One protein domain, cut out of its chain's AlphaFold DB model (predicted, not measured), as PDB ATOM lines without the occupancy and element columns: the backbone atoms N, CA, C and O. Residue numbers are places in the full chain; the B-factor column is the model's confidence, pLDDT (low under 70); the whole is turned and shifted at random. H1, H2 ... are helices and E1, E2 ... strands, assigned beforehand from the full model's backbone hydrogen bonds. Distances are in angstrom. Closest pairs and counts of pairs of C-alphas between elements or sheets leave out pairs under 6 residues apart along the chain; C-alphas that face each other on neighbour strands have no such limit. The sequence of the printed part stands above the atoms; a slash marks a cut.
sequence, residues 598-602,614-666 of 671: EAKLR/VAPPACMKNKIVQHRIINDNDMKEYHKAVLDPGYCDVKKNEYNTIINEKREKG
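AT A GLANCE: This is residues 598 to 602 and 614 to 666 of the 671 residues of the protein "Hypothetical protein" of Chaetoceros debilis (UniProt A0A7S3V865). Two helices of unequal length, H2 and H3, follow each other and meet near their ends as a V, with the long helix H3 as the longer arm and the tight link of residues 644 to 646 at its point. The stretch of residues 614 to 618 runs in the opening between the arms, the short strand E1 lies off to the side away from H3, and the one-turn helix H1 is a separate piece across a cut. The printed part has 58 residues, with three named helices and one named strand in the order H1, E1, H2, H3, and its class is mostly helix. It is only just loose, close to compact, with a radius of gyration of the C-alphas of 12.6 A, and it spans 36 by 28 by 21 A.

HOW THE PARTS SIT: Begin with residues 598 to 601, which are H1; it is too short for an O i to N i+4 pair, and its one O i to N i+3 pair is within hydrogen-bond range. Past the cut, look at residues 623 to 626 for E1, which pairs with no named strand and is apart from H1. Next come residues 632 to 643, which are H2; it is apart from E1 and from H1. Then read residues 647 to 665 for H3, and you will find that H2 and H3 only just touch, with 3 pairs of C-alphas within 8 A, and touch only at the corner by their link. H2 takes part with residues 640 to 641 alone and H3 with residues 647 to 648 alone; the closest C-alphas are those of Ala 641 and Tyr 647, 5.2 A apart. The two run opposite ways at a steep tilt of 50 degrees, and their centres are 17.6 A apart. H3 is apart from H1 and from E1. In H2 and H3 every O i to N i+4 pair is within hydrogen-bond range.

IN THESE COORDINATES: Find C-alpha 598 at (-38.574, -29.176, -35.580), where H1 begins its four residues. E1 starts at C-alpha 623, at (-40.574, -51.118, -42.622), and ends at Gln 626. H2 runs 16.6 A from Asp 632 to Leu 643. H3, the longest helix with 19 residues, runs 27.2 A from Tyr 647 to C-alpha 665 at (-17.776, -28.890, -33.608).

THE WHOLE: The two C-alphas farthest apart are those of Leu 643 and Gly 666, at 36.1 A. Residues 603 to 613 are not printed, and C-alphas 602 and 614 across the cut are 14.4 A apart. The link from H1 to E1 goes across this cut; the links from E1 to H2 and from H2 to H3 are tight. Mean pLDDT of the printed part is 91.8, and residues 601 to 602 are under 70.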
ATOM      1  N   GLU A 598     -38.791 -30.262 -34.610       71.75
ATOM      2  CA  GLU A 598     -38.574 -29.176 -35.580       71.75
ATOM      3  C   GLU A 598     -38.734 -29.687 -37.019       71.75
ATOM      4  O   GLU A 598     -39.476 -29.091 -37.797       71.75
ATOM      5  N   ALA A 599     -38.121 -30.818 -37.380       71.12
ATOM      6  CA  ALA A 599     -38.224 -31.364 -38.732       71.12
ATOM      7  C   ALA A 599     -39.660 -31.792 -39.106       71.12
ATOM      8  O   ALA A 599     -40.019 -31.758 -40.285       71.12
ATOM      9  N   LYS A 600     -40.508 -32.117 -38.117       70.00
ATOM     10  CA  LYS A 600     -41.958 -32.325 -38.307       70.00
ATOM     11  C   LYS A 600     -42.707 -31.001 -38.499       70.00
ATOM     12  O   LYS A 600     -43.569 -30.907 -39.372       70.00
ATOM     13  N   LEU A 601     -42.354 -29.959 -37.740       66.50
ATOM     14  CA  LEU A 601     -42.925 -28.607 -37.858       66.50
ATOM     15  C   LEU A 601     -42.568 -27.912 -39.188       66.50
ATOM     16  O   LEU A 601     -43.343 -27.082 -39.666       66.50
ATOM     17  N   ARG A 602     -41.481 -28.326 -39.855       69.06
ATOM     18  CA  ARG A 602     -41.123 -27.954 -41.245       69.06
ATOM     19  C   ARG A 602     -42.080 -28.516 -42.322       69.06
ATOM     20  O   ARG A 602     -41.736 -28.587 -43.495       69.06
ATOM     21  N   VAL A 614     -29.144 -33.585 -41.234       83.69
ATOM     22  CA  VAL A 614     -28.435 -34.835 -41.530       83.69
ATOM     23  C   VAL A 614     -29.488 -35.914 -41.761       83.69
ATOM     24  O   VAL A 614     -30.196 -36.300 -40.834       83.69
ATOM     25  N   ALA A 615     -29.604 -36.393 -42.998       86.12
ATOM     26  CA  ALA A 615     -30.544 -37.445 -43.369       86.12
ATOM     27  C   ALA A 615     -30.321 -38.731 -42.535       86.12
ATOM     28  O   ALA A 615     -29.221 -39.287 -42.582       86.12
ATOM     29  N   PRO A 616     -31.341 -39.237 -41.808       88.44
ATOM     30  CA  PRO A 616     -31.254 -40.497 -41.073       88.44
ATOM     31  C   PRO A 616     -30.922 -41.693 -41.975       88.44
ATOM     32  O   PRO A 616     -31.213 -41.665 -43.177       88.44
ATOM     33  N   PRO A 617     -30.294 -42.744 -41.413       93.25
ATOM     34  CA  PRO A 617     -29.634 -43.782 -42.190       93.25
ATOM     35  C   PRO A 617     -30.622 -44.591 -43.028       93.25
ATOM     36  O   PRO A 617     -31.659 -45.039 -42.532       93.25
ATOM     37  N   ALA A 618     -30.254 -44.831 -44.288       94.75
ATOM     38  CA  ALA A 618     -31.032 -45.639 -45.213       94.75
ATOM     39  C   ALA A 618     -31.212 -47.066 -44.672       94.75
ATOM     40  O   ALA A 618     -30.262 -47.844 -44.587       94.75
ATOM     41  N   CYS A 619     -32.431 -47.384 -44.230       95.44
ATOM     42  CA  CYS A 619     -32.737 -48.639 -43.555       95.44
ATOM     43  C   CYS A 619     -34.236 -48.973 -43.600       95.44
ATOM     44  O   CYS A 619     -35.068 -48.203 -43.107       95.44
ATOM     45  N   MET A 620     -34.557 -50.166 -44.117       95.69
ATOM     46  CA  MET A 620     -35.915 -50.732 -44.210       95.69
ATOM     47  C   MET A 620     -36.225 -51.803 -43.146       95.69
ATOM     48  O   MET A 620     -37.272 -52.440 -43.177       95.69
ATOM     49  N   LYS A 621     -35.345 -52.011 -42.158       94.19
ATOM     50  CA  LYS A 621     -35.484 -53.055 -41.123       94.19
ATOM     51  C   LYS A 621     -36.785 -52.880 -40.317       94.19
ATOM     52  O   LYS A 621     -36.880 -52.000 -39.464       94.19
ATOM     53  N   ASN A 622     -37.768 -53.755 -40.561       93.50
ATOM     54  CA  ASN A 622     -39.160 -53.676 -40.073       93.50
ATOM     55  C   ASN A 622     -39.993 -52.500 -40.632       93.50
ATOM     56  O   ASN A 622     -40.897 -52.017 -39.943       93.50
ATOM     57  N   LYS A 623     -39.732 -52.058 -41.865       95.62
ATOM     58  CA  LYS A 623     -40.574 -51.118 -42.622       95.62
ATOM     59  C   LYS A 623     -41.137 -51.797 -43.873       95.62
ATOM     60  O   LYS A 623     -40.432 -52.557 -44.521       95.62
ATOM     61  N   ILE A 624     -42.382 -51.477 -44.207       97.38
ATOM     62  CA  ILE A 624     -42.981 -51.700 -45.527       97.38
ATOM     63  C   ILE A 624     -42.617 -50.513 -46.426       97.38
ATOM     64  O   ILE A 624     -42.122 -50.699 -47.529       97.38
ATOM     65  N   VAL A 625     -42.786 -49.286 -45.919       97.75
ATOM     66  CA  VAL A 625     -42.490 -48.042 -46.646       97.75
ATOM     67  C   VAL A 625     -41.616 -47.111 -45.812       97.75
ATOM     68  O   VAL A 625     -41.820 -46.977 -44.601       97.75
ATOM     69  N   GLN A 626     -40.690 -46.418 -46.477       96.94
ATOM     70  CA  GLN A 626     -40.125 -45.153 -46.011       96.94
ATOM     71  C   GLN A 626     -40.534 -44.025 -46.964       96.94
ATOM     72  O   GLN A 626     -40.192 -44.069 -48.142       96.94
ATOM     73  N   HIS A 627     -41.198 -43.001 -46.432       95.44
ATOM     74  CA  HIS A 627     -41.574 -41.783 -47.161       95.44
ATOM     75  C   HIS A 627     -40.454 -40.729 -47.168       95.44
ATOM     76  O   HIS A 627     -39.516 -40.804 -46.359       95.44
ATOM     77  N   ARG A 628     -40.591 -39.710 -48.025       92.62
ATOM     78  CA  ARG A 628     -39.684 -38.556 -48.164       92.62
ATOM     79  C   ARG A 628     -38.245 -38.932 -48.536       92.62
ATOM     80  O   ARG A 628     -37.279 -38.419 -47.958       92.62
ATOM     81  N   ILE A 629     -38.086 -39.841 -49.491       94.31
ATOM     82  CA  ILE A 629     -36.826 -40.112 -50.188       94.31
ATOM     83  C   ILE A 629     -36.355 -38.835 -50.899       94.31
ATOM     84  O   ILE A 629     -37.091 -38.215 -51.662       94.31
ATOM     85  N   ILE A 630     -35.123 -38.400 -50.627       91.56
ATOM     86  CA  ILE A 630     -34.659 -37.065 -51.040       91.56
ATOM     87  C   ILE A 630     -34.336 -37.027 -52.540       91.56
ATOM     88  O   ILE A 630     -34.629 -36.038 -53.210       91.56
ATOM     89  N   ASN A 631     -33.685 -38.070 -53.066       93.12
ATOM     90  CA  ASN A 631     -33.191 -38.122 -54.446       93.12
ATOM     91  C   ASN A 631     -32.820 -39.552 -54.889       93.12
ATOM     92  O   ASN A 631     -32.864 -40.503 -54.108       93.12
ATOM     93  N   ASP A 632     -32.371 -39.686 -56.139       96.19
ATOM     94  CA  ASP A 632     -31.948 -40.950 -56.754       96.19
ATOM     95  C   ASP A 632     -30.817 -41.694 -56.044       96.19
ATOM     96  O   ASP A 632     -30.715 -42.913 -56.181       96.19
ATOM     97  N   ASN A 633     -29.917 -40.994 -55.349       96.25
ATOM     98  CA  ASN A 633     -28.869 -41.666 -54.586       96.25
ATOM     99  C   ASN A 633     -29.465 -42.278 -53.318       96.25
ATOM    100  O   ASN A 633     -29.246 -43.449 -53.040       96.25
ATOM    101  N   ASP A 634     -30.276 -41.505 -52.601       95.31
ATOM    102  CA  ASP A 634     -30.990 -41.942 -51.403       95.31
ATOM    103  C   ASP A 634     -31.910 -43.149 -51.688       95.31
ATOM    104  O   ASP A 634     -31.819 -44.159 -50.992       95.31
ATOM    105  N   MET A 635     -32.671 -43.126 -52.792       97.62
ATOM    106  CA  MET A 635     -33.468 -44.274 -53.265       97.62
ATOM    107  C   MET A 635     -32.609 -45.548 -53.434       97.62
ATOM    108  O   MET A 635     -33.029 -46.646 -53.067       97.62
ATOM    109  N   LYS A 636     -31.370 -45.407 -53.931       97.94
ATOM    110  CA  LYS A 636     -30.414 -46.517 -54.108       97.94
ATOM    111  C   LYS A 636     -29.759 -46.960 -52.799       97.94
ATOM    112  O   LYS A 636     -29.502 -48.153 -52.650       97.94
ATOM    113  N   GLU A 637     -29.514 -46.063 -51.844       97.44
ATOM    114  CA  GLU A 637     -29.037 -46.449 -50.505       97.44
ATOM    115  C   GLU A 637     -30.115 -47.255 -49.755       97.44
ATOM    116  O   GLU A 637     -29.796 -48.271 -49.133       97.44
ATOM    117  N   TYR A 638     -31.395 -46.873 -49.872       97.50
ATOM    118  CA  TYR A 638     -32.516 -47.660 -49.337       97.50
ATOM    119  C   TYR A 638     -32.674 -49.007 -50.059       97.50
ATOM    120  O   TYR A 638     -32.907 -50.020 -49.397       97.50
ATOM    121  N   HIS A 639     -32.447 -49.058 -51.376       98.12
ATOM    122  CA  HIS A 639     -32.439 -50.313 -52.134       98.12
ATOM    123  C   HIS A 639     -31.351 -51.283 -51.647       98.12
ATOM    124  O   HIS A 639     -31.636 -52.445 -51.351       98.12
ATOM    125  N   LYS A 640     -30.118 -50.792 -51.459       97.88
ATOM    126  CA  LYS A 640     -29.021 -51.571 -50.855       97.88
ATOM    127  C   LYS A 640     -29.387 -52.086 -49.462       97.88
ATOM    128  O   LYS A 640     -29.071 -53.225 -49.156       97.88
ATOM    129  N   ALA A 641     -30.097 -51.295 -48.653       96.81
ATOM    130  CA  ALA A 641     -30.531 -51.693 -47.312       96.81
ATOM    131  C   ALA A 641     -31.651 -52.758 -47.270       96.81
ATOM    132  O   ALA A 641     -31.925 -53.290 -46.193       96.81
ATOM    133  N   VAL A 642     -32.295 -53.062 -48.405       96.88
ATOM    134  CA  VAL A 642     -33.188 -54.228 -48.570       96.88
ATOM    135  C   VAL A 642     -32.416 -55.439 -49.097       96.88
ATOM    136  O   VAL A 642     -32.608 -56.545 -48.598       96.88
ATOM    137  N   LEU A 643     -31.521 -55.238 -50.073       97.00
ATOM    138  CA  LEU A 643     -30.696 -56.313 -50.644       97.00
ATOM    139  C   LEU A 643     -29.662 -56.871 -49.645       97.00
ATOM    140  O   LEU A 643     -29.385 -58.068 -49.655       97.00
ATOM    141  N   ASP A 644     -29.123 -56.020 -48.772       96.88
ATOM    142  CA  ASP A 644     -28.264 -56.374 -47.641       96.88
ATOM    143  C   ASP A 644     -28.816 -55.747 -46.342       96.88
ATOM    144  O   ASP A 644     -28.574 -54.571 -46.054       96.88
ATOM    145  N   PRO A 645     -29.524 -56.521 -45.498       91.62
ATOM    146  CA  PRO A 645     -30.005 -56.046 -44.200       91.62
ATOM    147  C   PRO A 645     -28.900 -55.624 -43.212       91.62
ATOM    148  O   PRO A 645     -29.196 -54.910 -42.246       91.62
ATOM    149  N   GLY A 646     -27.645 -56.044 -43.423       94.69
ATOM    150  CA  GLY A 646     -26.478 -55.602 -42.652       94.69
ATOM    151  C   GLY A 646     -26.030 -54.181 -43.009       94.69
ATOM    152  O   GLY A 646     -25.515 -53.459 -42.150       94.69
ATOM    153  N   TYR A 647     -26.324 -53.725 -44.229       95.88
ATOM    154  CA  TYR A 647     -26.046 -52.364 -44.698       95.88
ATOM    155  C   TYR A 647     -26.724 -51.289 -43.835       95.88
ATOM    156  O   TYR A 647     -26.151 -50.225 -43.606       95.88
ATOM    157  N   CYS A 648     -27.901 -51.588 -43.270       94.38
ATOM    158  CA  CYS A 648     -28.574 -50.717 -42.300       94.38
ATOM    159  C   CYS A 648     -27.693 -50.417 -41.072       94.38
ATOM    160  O   CYS A 648     -27.625 -49.272 -40.620       94.38
ATOM    161  N   ASP A 649     -26.998 -51.427 -40.539       94.62
ATOM    162  CA  ASP A 649     -26.144 -51.264 -39.361       94.62
ATOM    163  C   ASP A 649     -24.837 -50.514 -39.727       94.62
ATOM    164  O   ASP A 649     -24.358 -49.700 -38.934       94.62
ATOM    165  N   VAL A 650     -24.329 -50.663 -40.962       95.25
ATOM    166  CA  VAL A 650     -23.240 -49.823 -41.515       95.25
ATOM    167  C   VAL A 650     -23.672 -48.357 -41.614       95.25
ATOM    168  O   VAL A 650     -23.021 -47.486 -41.034       95.25
ATOM    169  N   LYS A 651     -24.809 -48.071 -42.266       94.38
ATOM    170  CA  LYS A 651     -25.328 -46.703 -42.420       94.38
ATOM    171  C   LYS A 651     -25.661 -46.037 -41.095       94.38
ATOM    172  O   LYS A 651     -25.423 -44.842 -40.936       94.38
ATOM    173  N   LYS A 652     -26.145 -46.797 -40.114       93.50
ATOM    174  CA  LYS A 652     -26.355 -46.290 -38.756       93.50
ATOM    175  C   LYS A 652     -25.045 -45.856 -38.091       93.50
ATOM    176  O   LYS A 652     -25.036 -44.842 -37.399       93.50
ATOM    177  N   ASN A 653     -23.943 -46.568 -38.326       94.88
ATOM    178  CA  ASN A 653     -22.628 -46.187 -37.809       94.88
ATOM    179  C   ASN A 653     -22.040 -44.966 -38.542       94.88
ATOM    180  O   ASN A 653     -21.515 -44.073 -37.875       94.88
ATOM    181  N   GLU A 654     -22.193 -44.869 -39.870       94.25
ATOM    182  CA  GLU A 654     -21.863 -43.649 -40.634       94.25
ATOM    183  C   GLU A 654     -22.620 -42.428 -40.071       94.25
ATOM    184  O   GLU A 654     -22.004 -41.435 -39.683       94.25
ATOM    185  N   TYR A 655     -23.948 -42.534 -39.932       92.44
ATOM    186  CA  TYR A 655     -24.806 -41.476 -39.389       92.44
ATOM    187  C   TYR A 655     -24.399 -41.059 -37.969       92.44
ATOM    188  O   TYR A 655     -24.169 -39.879 -37.714       92.44
ATOM    189  N   ASN A 656     -24.222 -42.022 -37.055       92.25
ATOM    190  CA  ASN A 656     -23.771 -41.751 -35.686       92.25
ATOM    191  C   ASN A 656     -22.419 -41.017 -35.648       92.25
ATOM    192  O   ASN A 656     -22.194 -40.194 -34.761       92.25
ATOM    193  N   THR A 657     -21.524 -41.301 -36.601       94.50
ATOM    194  CA  THR A 657     -20.214 -40.642 -36.703       94.50
ATOM    195  C   THR A 657     -20.378 -39.178 -37.109       94.50
ATOM    196  O   THR A 657     -19.887 -38.299 -36.405       94.50
ATOM    197  N   ILE A 658     -21.165 -38.902 -38.156       91.31
ATOM    198  CA  ILE A 658     -21.478 -37.536 -38.617       91.31
ATOM    199  C   ILE A 658     -22.144 -36.710 -37.501       91.31
ATOM    200  O   ILE A 658     -21.777 -35.558 -37.270       91.31
ATOM    201  N   ILE A 659     -23.096 -37.303 -36.773       89.12
ATOM    202  CA  ILE A 659     -23.791 -36.659 -35.646       89.12
ATOM    203  C   ILE A 659     -22.826 -36.342 -34.490       89.12
ATOM    204  O   ILE A 659     -22.917 -35.271 -33.889       89.12
ATOM    205  N   ASN A 660     -21.873 -37.231 -34.188       90.31
ATOM    206  CA  ASN A 660     -20.845 -36.968 -33.177       90.31
ATOM    207  C   ASN A 660     -19.851 -35.887 -33.629       90.31
ATOM    208  O   ASN A 660     -19.529 -35.005 -32.839       90.31
ATOM    209  N   GLU A 661     -19.432 -35.876 -34.896       92.44
ATOM    210  CA  GLU A 661     -18.577 -34.807 -35.424       92.44
ATOM    211  C   GLU A 661     -19.239 -33.425 -35.331       92.44
ATOM    212  O   GLU A 661     -18.588 -32.458 -34.933       92.44
ATOM    213  N   LYS A 662     -20.530 -33.313 -35.677       88.50
ATOM    214  CA  LYS A 662     -21.279 -32.055 -35.520       88.50
ATOM    215  C   LYS A 662     -21.375 -31.630 -34.049       88.50
ATOM    216  O   LYS A 662     -21.200 -30.450 -33.740       88.50
ATOM    217  N   ARG A 663     -21.564 -32.597 -33.143       86.69
ATOM    218  CA  ARG A 663     -21.570 -32.396 -31.682       86.69
ATOM    219  C   ARG A 663     -20.238 -31.872 -31.151       86.69
ATOM    220  O   ARG A 663     -20.245 -30.968 -30.321       86.69
ATOM    221  N   GLU A 664     -19.118 -32.394 -31.637       93.00
ATOM    222  CA  GLU A 664     -17.773 -31.955 -31.239       93.00
ATOM    223  C   GLU A 664     -17.407 -30.575 -31.807       93.00
ATOM    224  O   GLU A 664     -16.726 -29.796 -31.138       93.00
ATOM    225  N   LYS A 665     -17.919 -30.226 -32.996       92.94
ATOM    226  CA  LYS A 665     -17.776 -28.890 -33.608       92.94
ATOM    227  C   LYS A 665     -18.678 -27.824 -32.966       92.94
ATOM    228  O   LYS A 665     -18.481 -26.639 -33.221       92.94
ATOM    229  N   GLY A 666     -19.662 -28.222 -32.154       87.69
ATOM    230  CA  GLY A 666     -20.668 -27.311 -31.597       87.69
ATOM    231  C   GLY A 666     -21.636 -26.748 -32.644       87.69
ATOM    232  O   GLY A 666     -22.247 -25.706 -32.411       87.69
TER     233      GLY A 666